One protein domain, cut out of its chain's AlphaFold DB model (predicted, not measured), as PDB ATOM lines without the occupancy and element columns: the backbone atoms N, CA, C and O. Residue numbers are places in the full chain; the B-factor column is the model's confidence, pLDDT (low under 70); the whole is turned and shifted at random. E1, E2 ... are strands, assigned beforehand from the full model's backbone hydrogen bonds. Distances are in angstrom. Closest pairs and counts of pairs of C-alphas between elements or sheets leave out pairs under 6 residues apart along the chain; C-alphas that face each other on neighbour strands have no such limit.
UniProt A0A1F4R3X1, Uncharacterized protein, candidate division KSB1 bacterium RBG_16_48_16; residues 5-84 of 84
ATOM      1  N   ASP A   5       6.586  22.276 223.581       72.31
ATOM      2  CA  ASP A   5       7.074  21.008 224.128       72.31
ATOM      3  C   ASP A   5       8.322  20.486 223.392       72.31
ATOM      4  O   ASP A   5       9.164  19.821 223.986       72.31
ATOM      5  N   LEU A   6       8.474  20.795 222.094       69.69
ATOM      6  CA  LEU A   6       9.673  20.430 221.337       69.69
ATOM      7  C   LEU A   6      10.857  21.322 221.729       69.69
ATOM      8  O   LEU A   6      11.971  20.825 221.867       69.69
ATOM      9  N   LEU A   7      10.619  22.619 221.948       67.06
ATOM     10  CA  LEU A   7      11.651  23.572 222.368       67.06
ATOM     11  C   LEU A   7      12.250  23.219 223.736       67.06
ATOM     12  O   LEU A   7      13.439  23.433 223.936       67.06
ATOM     13  N   GLU A   8      11.465  22.624 224.637       72.75
ATOM     14  CA  GLU A   8      11.946  22.142 225.943       72.75
ATOM     15  C   GLU A   8      12.857  20.902 225.844       72.75
ATOM     16  O   GLU A   8      13.599  20.606 226.777       72.75
ATOM     17  N   ILE A   9      12.817  20.174 224.723       84.50
ATOM     18  CA  ILE A   9      13.634  18.971 224.479       84.50
ATOM     19  C   ILE A   9      14.854  19.294 223.601       84.50
ATOM     20  O   ILE A   9      15.856  18.573 223.623       84.50
ATOM     21  N   LEU A  10      14.779  20.352 222.792       88.44
ATOM     22  CA  LEU A  10      15.839  20.721 221.865       88.44
ATOM     23  C   LEU A  10      17.072  21.248 222.608       88.44
ATOM     24  O   LEU A  10      17.006  22.187 223.392       88.44
ATOM     25  N   ALA A  11      18.224  20.673 222.274       95.12
ATOM     26  CA  ALA A  11      19.524  21.081 222.783       95.12
ATOM     27  C   ALA A  11      20.481  21.375 221.625       95.12
ATOM     28  O   ALA A  11      20.329  20.857 220.513       95.12
ATOM     29  N   CYS A  12      21.500  22.187 221.891       97.25
ATOM     30  CA  CYS A  12      22.540  22.515 220.929       97.25
ATOM     31  C   CYS A  12      23.181  21.228 220.374       97.25
ATOM     32  O   CYS A  12      23.669  20.398 221.145       97.25
ATOM     33  N   PRO A  13      23.243  21.040 219.047       97.06
ATOM     34  CA  PRO A  13      23.791  19.830 218.449       97.06
ATOM     35  C   PRO A  13      25.287  19.682 218.750       97.06
ATOM     36  O   PRO A  13      25.750  18.548 218.880       97.06
ATOM     37  N   SER A  14      25.996  20.807 218.924       97.75
ATOM     38  CA  SER A  14      27.434  20.876 219.191       97.75
ATOM     39  C   SER A  14      27.793  20.504 220.633       97.75
ATOM     40  O   SER A  14      28.562  19.574 220.858       97.75
ATOM     41  N   CYS A  15      27.197  21.172 221.627       97.38
ATOM     42  CA  CYS A  15      27.586  21.012 223.037       97.38
ATOM     43  C   CYS A  15      26.512  20.400 223.947       97.38
ATOM     44  O   CYS A  15      26.759  20.225 225.135       97.38
ATOM     45  N   LYS A  16      25.321  20.094 223.416       96.00
ATOM     46  CA  LYS A  16      24.151  19.594 224.168       96.00
ATOM     47  C   LYS A  16      23.630  20.542 225.258       96.00
ATOM     48  O   LYS A  16      22.836  20.119 226.087       96.00
ATOM     49  N   GLY A  17      24.061  21.804 225.247       94.62
ATOM     50  CA  GLY A  17      23.531  22.851 226.121       94.62
ATOM     51  C   GLY A  17      22.225  23.454 225.609       94.62
ATOM     52  O   GLY A  17      21.787  23.157 224.497       94.62
ATOM     53  N   ASP A  18      21.648  24.338 226.414       95.19
ATOM     54  CA  ASP A  18      20.366  24.980 226.128       95.19
ATOM     55  C   ASP A  18      20.408  25.899 224.893       95.19
ATOM     56  O   ASP A  18      21.471  26.367 224.450       95.19
ATOM     57  N   LEU A  19      19.221  26.148 224.335       95.50
ATOM     58  CA  LEU A  19      18.994  27.022 223.187       95.50
ATOM     59  C   LEU A  19      17.984  28.117 223.534       95.50
ATOM     60  O   LEU A  19      16.872  27.836 223.976       95.50
ATOM     61  N   ASP A  20      18.344  29.361 223.237       95.06
ATOM     62  CA  ASP A  20      17.432  30.496 223.307       95.06
ATOM     63  C   ASP A  20      16.664  30.611 221.987       95.06
ATOM     64  O   ASP A  20      17.262  30.921 220.951       95.06
ATOM     65  N   TYR A  21      15.350  30.375 222.013       94.06
ATOM     66  CA  TYR A  21      14.487  30.608 220.852       94.06
ATOM     67  C   TYR A  21      14.064  32.077 220.767       94.06
ATOM     68  O   TYR A  21      13.442  32.611 221.688       94.06
ATOM     69  N   ASP A  22      14.365  32.715 219.638       94.69
ATOM     70  CA  ASP A  22      13.839  34.022 219.260       94.69
ATOM     71  C   ASP A  22      12.714  33.834 218.224       94.69
ATOM     72  O   ASP A  22      13.007  33.542 217.060       94.69
ATOM     73  N   PRO A  23      11.434  34.008 218.611       90.69
ATOM     74  CA  PRO A  23      10.297  33.842 217.707       90.69
ATOM     75  C   PRO A  23      10.113  35.007 216.726       90.69
ATOM     76  O   PRO A  23       9.306  34.895 215.810       90.69
ATOM     77  N   GLN A  24      10.779  36.149 216.927       94.06
ATOM     78  CA  GLN A  24      10.724  37.263 215.975       94.06
ATOM     79  C   GLN A  24      11.738  37.077 214.849       94.06
ATOM     80  O   GLN A  24      11.472  37.466 213.713       94.06
ATOM     81  N   ALA A  25      12.897  36.506 215.176       95.44
ATOM     82  CA  ALA A  25      13.959  36.231 214.218       95.44
ATOM     83  C   ALA A  25      13.912  34.807 213.640       95.44
ATOM     84  O   ALA A  25      14.679  34.520 212.725       95.44
ATOM     85  N   ASP A  26      13.069  33.925 214.186       94.88
ATOM     86  CA  ASP A  26      13.038  32.492 213.879       94.88
ATOM     87  C   ASP A  26      14.430  31.852 213.996       94.88
ATOM     88  O   ASP A  26      14.966  31.233 213.074       94.88
ATOM     89  N   THR A  27      15.053  32.022 215.169       96.75
ATOM     90  CA  THR A  27      16.386  31.466 215.441       96.75
ATOM     91  C   THR A  27      16.486  30.772 216.788       96.75
ATOM     92  O   THR A  27      15.819  31.144 217.749       96.75
ATOM     93  N   LEU A  28      17.366  29.775 216.862       96.75
ATOM     94  CA  LEU A  28      17.784  29.111 218.092       96.75
ATOM     95  C   LEU A  28      19.248  29.465 218.349       96.75
ATOM     96  O   LEU A  28      20.107  29.186 217.514       96.75
ATOM     97  N   THR A  29      19.550  30.081 219.487       97.94
ATOM     98  CA  THR A  29      20.915  30.511 219.815       97.94
ATOM     99  C   THR A  29      21.475  29.707 220.977       97.94
ATOM    100  O   THR A  29      20.931  29.735 222.076       97.94
ATOM    101  N   CYS A  30      22.607  29.039 220.764       98.06
ATOM    102  CA  CYS A  30      23.416  28.496 221.848       98.06
ATOM    103  C   CYS A  30      24.458  29.531 222.286       98.06
ATOM    104  O   CYS A  30      25.307  29.925 221.483       98.06
ATOM    105  N   ARG A  31      24.433  29.940 223.561       97.56
ATOM    106  CA  ARG A  31      25.360  30.947 224.119       97.56
ATOM    107  C   ARG A  31      26.639  30.380 224.741       97.56
ATOM    108  O   ARG A  31      27.451  31.143 225.261       97.56
ATOM    109  N   ASN A  32      26.838  29.065 224.690       97.81
ATOM    110  CA  ASN A  32      28.081  28.453 225.153       97.81
ATOM    111  C   ASN A  32      29.263  28.838 224.250       97.81
ATOM    112  O   ASN A  32      29.088  29.222 223.092       97.81
ATOM    113  N   LYS A  33      30.482  28.702 224.782       98.19
ATOM    114  CA  LYS A  33      31.714  28.956 224.030       98.19
ATOM    115  C   LYS A  33      31.959  27.845 223.016       98.19
ATOM    116  O   LYS A  33      32.148  26.688 223.391       98.19
ATOM    117  N   HIS A  34      32.023  28.217 221.746       98.44
ATOM    118  CA  HIS A  34      32.417  27.327 220.662       98.44
ATOM    119  C   HIS A  34      33.646  27.865 219.934       98.44
ATOM    120  O   HIS A  34      33.958  29.060 219.964       98.44
ATOM    121  N   CYS A  35      34.347  26.953 219.272       98.06
ATOM    122  CA  CYS A  35      35.508  27.250 218.460       98.06
ATOM    123  C   CYS A  35      35.098  28.118 217.253       98.06
ATOM    124  O   CYS A  35      34.202  27.721 216.500       98.06
ATOM    125  N   PRO A  36      35.762  29.262 216.998       97.56
ATOM    126  CA  PRO A  36      35.443  30.131 215.859       97.56
ATOM    127  C   PRO A  36      35.657  29.444 214.501       97.56
ATOM    128  O   PRO A  36      35.062  29.818 213.490       97.56
ATOM    129  N   GLU A  37      36.469  28.395 214.468       96.75
ATOM    130  CA  GLU A  37      36.864  27.715 213.239       96.75
ATOM    131  C   GLU A  37      35.837  26.657 212.830       96.75
ATOM    132  O   GLU A  37      35.305  26.717 211.722       96.75
ATOM    133  N   CYS A  38      35.461  25.753 213.736       96.50
ATOM    134  CA  CYS A  38      34.569  24.631 213.418       96.50
ATOM    135  C   CYS A  38      33.219  24.641 214.153       96.50
ATOM    136  O   CYS A  38      32.357  23.842 213.815       96.50
ATOM    137  N   GLY A  39      33.008  25.519 215.139       97.38
ATOM    138  CA  GLY A  39      31.776  25.549 215.936       97.38
ATOM    139  C   GLY A  39      31.661  24.426 216.976       97.38
ATOM    140  O   GLY A  39      30.613  24.274 217.592       97.38
ATOM    141  N   MET A  40      32.713  23.643 217.208       97.88
ATOM    142  CA  MET A  40      32.732  22.604 218.249       97.88
ATOM    143  C   MET A  40      33.009  23.211 219.632       97.88
ATOM    144  O   MET A  40      33.604  24.294 219.703       97.88
ATOM    145  N   PRO A  41      32.572  22.577 220.735       97.81
ATOM    146  CA  PRO A  41      32.821  23.095 222.075       97.81
ATOM    147  C   PRO A  41      34.321  23.220 222.358       97.81
ATOM    148  O   PRO A  41      35.144  22.458 221.843       97.81
ATOM    149  N   VAL A  42      34.669  24.194 223.194       98.12
ATOM    150  CA  VAL A  42      36.027  24.365 223.722       98.12
ATOM    151  C   VAL A  42      36.077  23.961 225.193       98.12
ATOM    152  O   VAL A  42      35.076  24.061 225.901       98.12
ATOM    153  N   ASP A  43      37.230  23.490 225.655       97.06
ATOM    154  CA  ASP A  43      37.495  23.296 227.081       97.06
ATOM    155  C   ASP A  43      37.842  24.617 227.800       97.06
ATOM    156  O   ASP A  43      37.894  25.694 227.195       97.06
ATOM    157  N   ASP A  44      38.116  24.534 229.105       95.94
ATOM    158  CA  ASP A  44      38.468  25.691 229.941       95.94
ATOM    159  C   ASP A  44      39.771  26.390 229.513       95.94
ATOM    160  O   ASP A  44      39.987  27.558 229.839       95.94
ATOM    161  N   ASN A  45      40.630  25.708 228.748       96.75
ATOM    162  CA  ASN A  45      41.865  26.268 228.196       96.75
ATOM    163  C   ASN A  45      41.659  26.875 226.796       96.75
ATOM    164  O   ASN A  45      42.617  27.358 226.187       96.75
ATOM    165  N   GLY A  46      40.432  26.848 226.269       96.88
ATOM    166  CA  GLY A  46      40.105  27.310 224.923       96.88
ATOM    167  C   GLY A  46      40.515  26.334 223.819       96.88
ATOM    168  O   GLY A  46      40.551  26.724 222.648       96.88
ATOM    169  N   LYS A  47      40.844  25.080 224.156       98.19
ATOM    170  CA  LYS A  47      41.139  24.038 223.171       98.19
ATOM    171  C   LYS A  47      39.836  23.461 222.628       98.19
ATOM    172  O   LYS A  47      38.970  23.035 223.388       98.19
ATOM    173  N   CYS A  48      39.713  23.429 221.307       97.81
ATOM    174  CA  CYS A  48      38.626  22.759 220.608       97.81
ATOM    175  C   CYS A  48      38.618  21.257 220.934       97.81
ATOM    176  O   CYS A  48      39.664  20.607 220.872       97.81
ATOM    177  N   GLN A  49      37.444  20.721 221.279       97.25
ATOM    178  CA  GLN A  49      37.272  19.314 221.663       97.25
ATOM    179  C   GLN A  49      37.137  18.358 220.471       97.25
ATOM    180  O   GLN A  49      37.160  17.146 220.654       97.25
ATOM    181  N   ASP A  50      37.008  18.889 219.260       96.75
ATOM    182  CA  ASP A  50      37.026  18.091 218.040       96.75
ATOM    183  C   ASP A  50      38.460  17.697 217.677       96.75
ATOM    184  O   ASP A  50      39.335  18.560 217.573       96.75
ATOM    185  N   GLU A  51      38.710  16.395 217.515       94.94
ATOM    186  CA  GLU A  51      40.056  15.849 217.293       94.94
ATOM    187  C   GLU A  51      40.647  16.270 215.942       94.94
ATOM    188  O   GLU A  51      41.859  16.470 215.844       94.94
ATOM    189  N   GLU A  52      39.804  16.453 214.920       96.12
ATOM    190  CA  GLU A  52      40.238  16.919 213.600       96.12
ATOM    191  C   GLU A  52      40.646  18.398 213.629       96.12
ATOM    192  O   GLU A  52      41.618  18.798 212.983       96.12
ATOM    193  N   CYS A  53      39.936  19.224 214.401       96.88
ATOM    194  CA  CYS A  53      40.256  20.634 214.567       96.88
ATOM    195  C   CYS A  53      41.414  20.865 215.548       96.88
ATOM    196  O   CYS A  53      42.410  21.494 215.190       96.88
ATOM    197  N   GLY A  54      41.262  20.447 216.807       96.19
ATOM    198  CA  GLY A  54      42.264  20.546 217.877       96.19
ATOM    199  C   GLY A  54      42.811  21.949 218.198       96.19
ATOM    200  O   GLY A  54      43.723  22.068 219.021       96.19
ATOM    201  N   LYS A  55      42.302  23.014 217.563       97.25
ATOM    202  CA  LYS A  55      42.836  24.379 217.674       97.25
ATOM    203  C   LYS A  55      42.631  24.951 219.075       97.25
ATOM    204  O   LYS A  55      41.585  24.759 219.687       97.25
ATOM    205  N   VAL A  56      43.601  25.732 219.540       98.00
ATOM    206  CA  VAL A  56      43.474  26.569 220.742       98.00
ATOM    207  C   VAL A  56      43.091  27.980 220.309       98.00
ATOM    208  O   VAL A  56      43.704  28.535 219.399       98.00
ATOM    209  N   SER A  57      42.051  28.547 220.917       96.44
ATOM    210  CA  SER A  57      41.543  29.891 220.618       96.44
ATOM    211  C   SER A  57      41.371  30.711 221.897       96.44
ATOM    212  O   SER A  57      41.032  30.177 222.949       96.44
ATOM    213  N   HIS A  58      41.591  32.023 221.797       96.75
ATOM    214  CA  HIS A  58      41.354  32.987 222.885       96.75
ATOM    215  C   HIS A  58      40.127  33.875 222.635       96.75
ATOM    216  O   HIS A  58      39.798  34.730 223.454       96.75
ATOM    217  N   THR A  59      39.464  33.670 221.502       97.56
ATOM    218  CA  THR A  59      38.179  34.258 221.136       97.56
ATOM    219  C   THR A  59      37.190  33.129 220.888       97.56
ATOM    220  O   THR A  59      37.579  32.038 220.457       97.56
ATOM    221  N   PHE A  60      35.916  33.379 221.175       98.25
ATOM    222  CA  PHE A  60      34.879  32.357 221.119       98.25
ATOM    223  C   PHE A  60      33.667  32.865 220.360       98.25
ATOM    224  O   PHE A  60      33.497  34.066 220.136       98.25
ATOM    225  N   VAL A  61      32.837  31.917 219.941       98.62
ATOM    226  CA  VAL A  61      31.582  32.220 219.267       98.62
ATOM    227  C   VAL A  61      30.430  31.476 219.926       98.62
ATOM    228  O   VAL A  61      30.573  30.330 220.355       98.62
ATOM    229  N   ALA A  62      29.282  32.136 219.993       98.50
ATOM    230  CA  ALA A  62      27.986  31.491 220.105       98.50
ATOM    231  C   ALA A  62      27.565  30.952 218.727       98.50
ATOM    232  O   ALA A  62      28.083  31.389 217.693       98.50
ATOM    233  N   LEU A  63      26.616  30.017 218.712       98.62
ATOM    234  CA  LEU A  63      26.056  29.454 217.481       98.62
ATOM    235  C   LEU A  63      24.589  29.836 217.360       98.62
ATOM    236  O   LEU A  63      23.808  29.580 218.277       98.62
ATOM    237  N   ARG A  64      24.219  30.425 216.225       98.56
ATOM    238  CA  ARG A  64      22.839  30.765 215.885       98.56
ATOM    239  C   ARG A  64      22.363  29.912 214.714       98.56
ATOM    240  O   ARG A  64      22.901  29.991 213.612       98.56
ATOM    241  N   TYR A  65      21.341  29.111 214.976       97.94
ATOM    242  CA  TYR A  65      20.670  28.240 214.019       97.94
ATOM    243  C   TYR A  65      19.408  28.931 213.503       97.94
ATOM    244  O   TYR A  65      18.660  29.512 214.293       97.94
ATOM    245  N   ARG A  66      19.164  28.878 212.192       97.50
ATOM    246  CA  ARG A  66      17.943  29.424 211.582       97.50
ATOM    247  C   ARG A  66      16.821  28.392 211.605       97.50
ATOM    248  O   ARG A  66      17.082  27.192 211.515       97.50
ATOM    249  N   VAL A  67      15.585  28.864 211.688       95.06
ATOM    250  CA  VAL A  67      14.376  28.066 211.491       95.06
ATOM    251  C   VAL A  67      13.752  28.491 210.166       95.06
ATOM    252  O   VAL A  67      13.458  29.663 209.957       95.06
ATOM    253  N   GLU A  68      13.582  27.537 209.257       93.62
ATOM    254  CA  GLU A  68      12.998  27.751 207.930       93.62
ATOM    255  C   GLU A  68      11.831  26.774 207.772       93.62
ATOM    256  O   GLU A  68      11.980  25.588 208.054       93.62
ATOM    257  N   ASP A  69      10.650  27.268 207.389       92.25
ATOM    258  CA  ASP A  69       9.426  26.460 207.265       92.25
ATOM    259  C   ASP A  69       9.104  25.614 208.519       92.25
ATOM    260  O   ASP A  69       8.738  24.444 208.423       92.25
ATOM    261  N   ASP A  70       9.255  26.203 209.714       88.06
ATOM    262  CA  ASP A  70       9.115  25.532 211.023       88.06
ATOM    263  C   ASP A  70      10.118  24.382 211.281       88.06
ATOM    264  O   ASP A  70       9.980  23.640 212.260       88.06
ATOM    265  N   ILE A  71      11.156  24.240 210.450       91.12
ATOM    266  CA  ILE A  71      12.212  23.232 210.592       91.12
ATOM    267  C   ILE A  71      13.521  23.920 211.019       91.12
ATOM    268  O   ILE A  71      14.058  24.751 210.282       91.12
ATOM    269  N   PRO A  72      14.079  23.594 212.200       92.69
ATOM    270  CA  PRO A  72      15.358  24.146 212.626       92.69
ATOM    271  C   PRO A  72      16.518  23.515 211.844       92.69
ATOM    272  O   PRO A  72      16.693  22.294 211.839       92.69
ATOM    273  N   ASN A  73      17.361  24.349 211.235       96.38
ATOM    274  CA  ASN A  73      18.613  23.910 210.634       96.38
ATOM    275  C   ASN A  73      19.696  23.779 211.712       96.38
ATOM    276  O   ASN A  73      20.342  24.751 212.095       96.38
ATOM    277  N   MET A  74      19.890  22.551 212.187       95.06
ATOM    278  CA  MET A  74      20.807  22.218 213.282       95.06
ATOM    279  C   MET A  74      22.208  21.802 212.795       95.06
ATOM    280  O   MET A  74      22.961  21.160 213.531       95.06
ATOM    281  N   LEU A  75      22.578  22.128 211.553       96.94
ATOM    282  CA  LEU A  75      23.910  21.831 211.028       96.94
ATOM    283  C   LEU A  75      24.933  22.828 211.589       96.94
ATOM    284  O   LEU A  75      24.858  24.030 211.349       96.94
ATOM    285  N   ILE A  76      25.927  22.326 212.330       96.69
ATOM    286  CA  ILE A  76      26.943  23.151 213.015       96.69
ATOM    287  C   ILE A  76      27.719  24.036 212.026       96.69
ATOM    288  O   ILE A  76      28.000  25.191 212.327       96.69
ATOM    289  N   TYR A  77      28.037  23.514 210.839       93.06
ATOM    290  CA  TYR A  77      28.795  24.242 209.816       93.06
ATOM    291  C   TYR A  77      27.985  25.325 209.096       93.06
ATOM    292  O   TYR A  77      28.574  26.222 208.499       93.06
ATOM    293  N   GLU A  78      26.656  25.247 209.156       96.31
ATOM    294  CA  GLU A  78      25.748  26.244 208.577       96.31
ATOM    295  C   GLU A  78      25.275  27.264 209.620       96.31
ATOM    296  O   GLU A  78      24.708  28.298 209.267       96.31
ATOM    297  N   ALA A  79      25.537  26.997 210.903       98.00
ATOM    298  CA  ALA A  79      25.227  27.909 211.987       98.00
ATOM    299  C   ALA A  79      26.031  29.207 211.865       98.00
ATOM    300  O   ALA A  79      27.238  29.217 211.600       98.00
ATOM    301  N   GLU A  80      25.367  30.323 212.136       98.25
ATOM    302  CA  GLU A  80      26.030  31.610 212.201       98.25
ATOM    303  C   GLU A  80      26.838  31.723 213.496       98.25
ATOM    304  O   GLU A  80      26.350  31.436 214.592       98.25
ATOM    305  N   LYS A  81      28.089  32.161 213.362       98.19
ATOM    306  CA  LYS A  81      29.029  32.313 214.471       98.19
ATOM    307  C   LYS A  81      28.999  33.746 214.983       98.19
ATOM    308  O   LYS A  81      29.442  34.664 214.294       98.19
ATOM    309  N   LEU A  82      28.497  33.929 216.198       98.19
ATOM    310  CA  LEU A  82      28.368  35.238 216.836       98.19
ATOM    311  C   LEU A  82      29.515  35.441 217.835       98.19
ATOM    312  O   LEU A  82      29.610  34.644 218.765       98.19
ATOM    313  N   PRO A  83      30.381  36.460 217.686       97.44
ATOM    314  CA  PRO A  83      31.467  36.713 218.637       97.44
ATOM    315  C   PRO A  83      30.952  36.953 220.063       97.44
ATOM    316  O   PRO A  83      29.999  37.718 220.240       97.44
ATOM    317  N   ILE A  84      31.597  36.327 221.056       94.56
ATOM    318  CA  ILE A  84      31.292  36.462 222.495       94.56
ATOM    319  C   ILE A  84      32.550  36.539 223.362       94.56
ATOM    320  O   ILE A  84      33.612  36.018 222.939       94.56
TER     321      ILE A  84
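What this domain is: This is residues 5 to 84 of the 84 residues of an uncharacterized protein of candidate division KSB1 bacterium RBG_16_48_16 (UniProt A0A1F4R3X1). Little regular structure: a small, strongly twisted sheet of four strands has loops over one face, among them residues 10 to 16 and 73 to 76, and a looped lobe, residues 35 to 60, beyond one end. The 80 printed residues hold no named helix; E1 to E4 hold only 23, all strand, in an antiparallel meander, each strand beside the one before. The whole is compact, radius of gyration of the C-alphas 12.6 A, yet elongated, 36 by 20 by 20 A.

How they stand to each other: Edge strand E1, residues 20 to 22, forms a hairpin with E2, residues 27 to 34; N 20 and O 29 are 2.9 A apart. E2 bends by 66 degrees at residue 31. E3, residues 61 to 68, is antiparallel to E2 at 160 degrees; N 30 and O 63 are 2.8 A apart. Edge strand E4, residues 80 to 83, is antiparallel to E3; N 62 and O 82 are 2.8 A apart. E1 and E4 are apart.

Where its parts are: E1 begins at C-alpha 20 (17.432, 30.496, 223.307) and spans 6.5 A, E2 17.4 A, E3 22.2 A; E4, 9.9 A, ends at C-alpha 83 (31.467, 36.713, 218.637).

The domain as a whole: The C-alphas farthest apart, Asn 45 and Asp 69, are 38.6 A apart. The printed part has no cut. Links E2 to E3 and E3 to E4 are long. Residues 6 to 7 have pLDDT under 70.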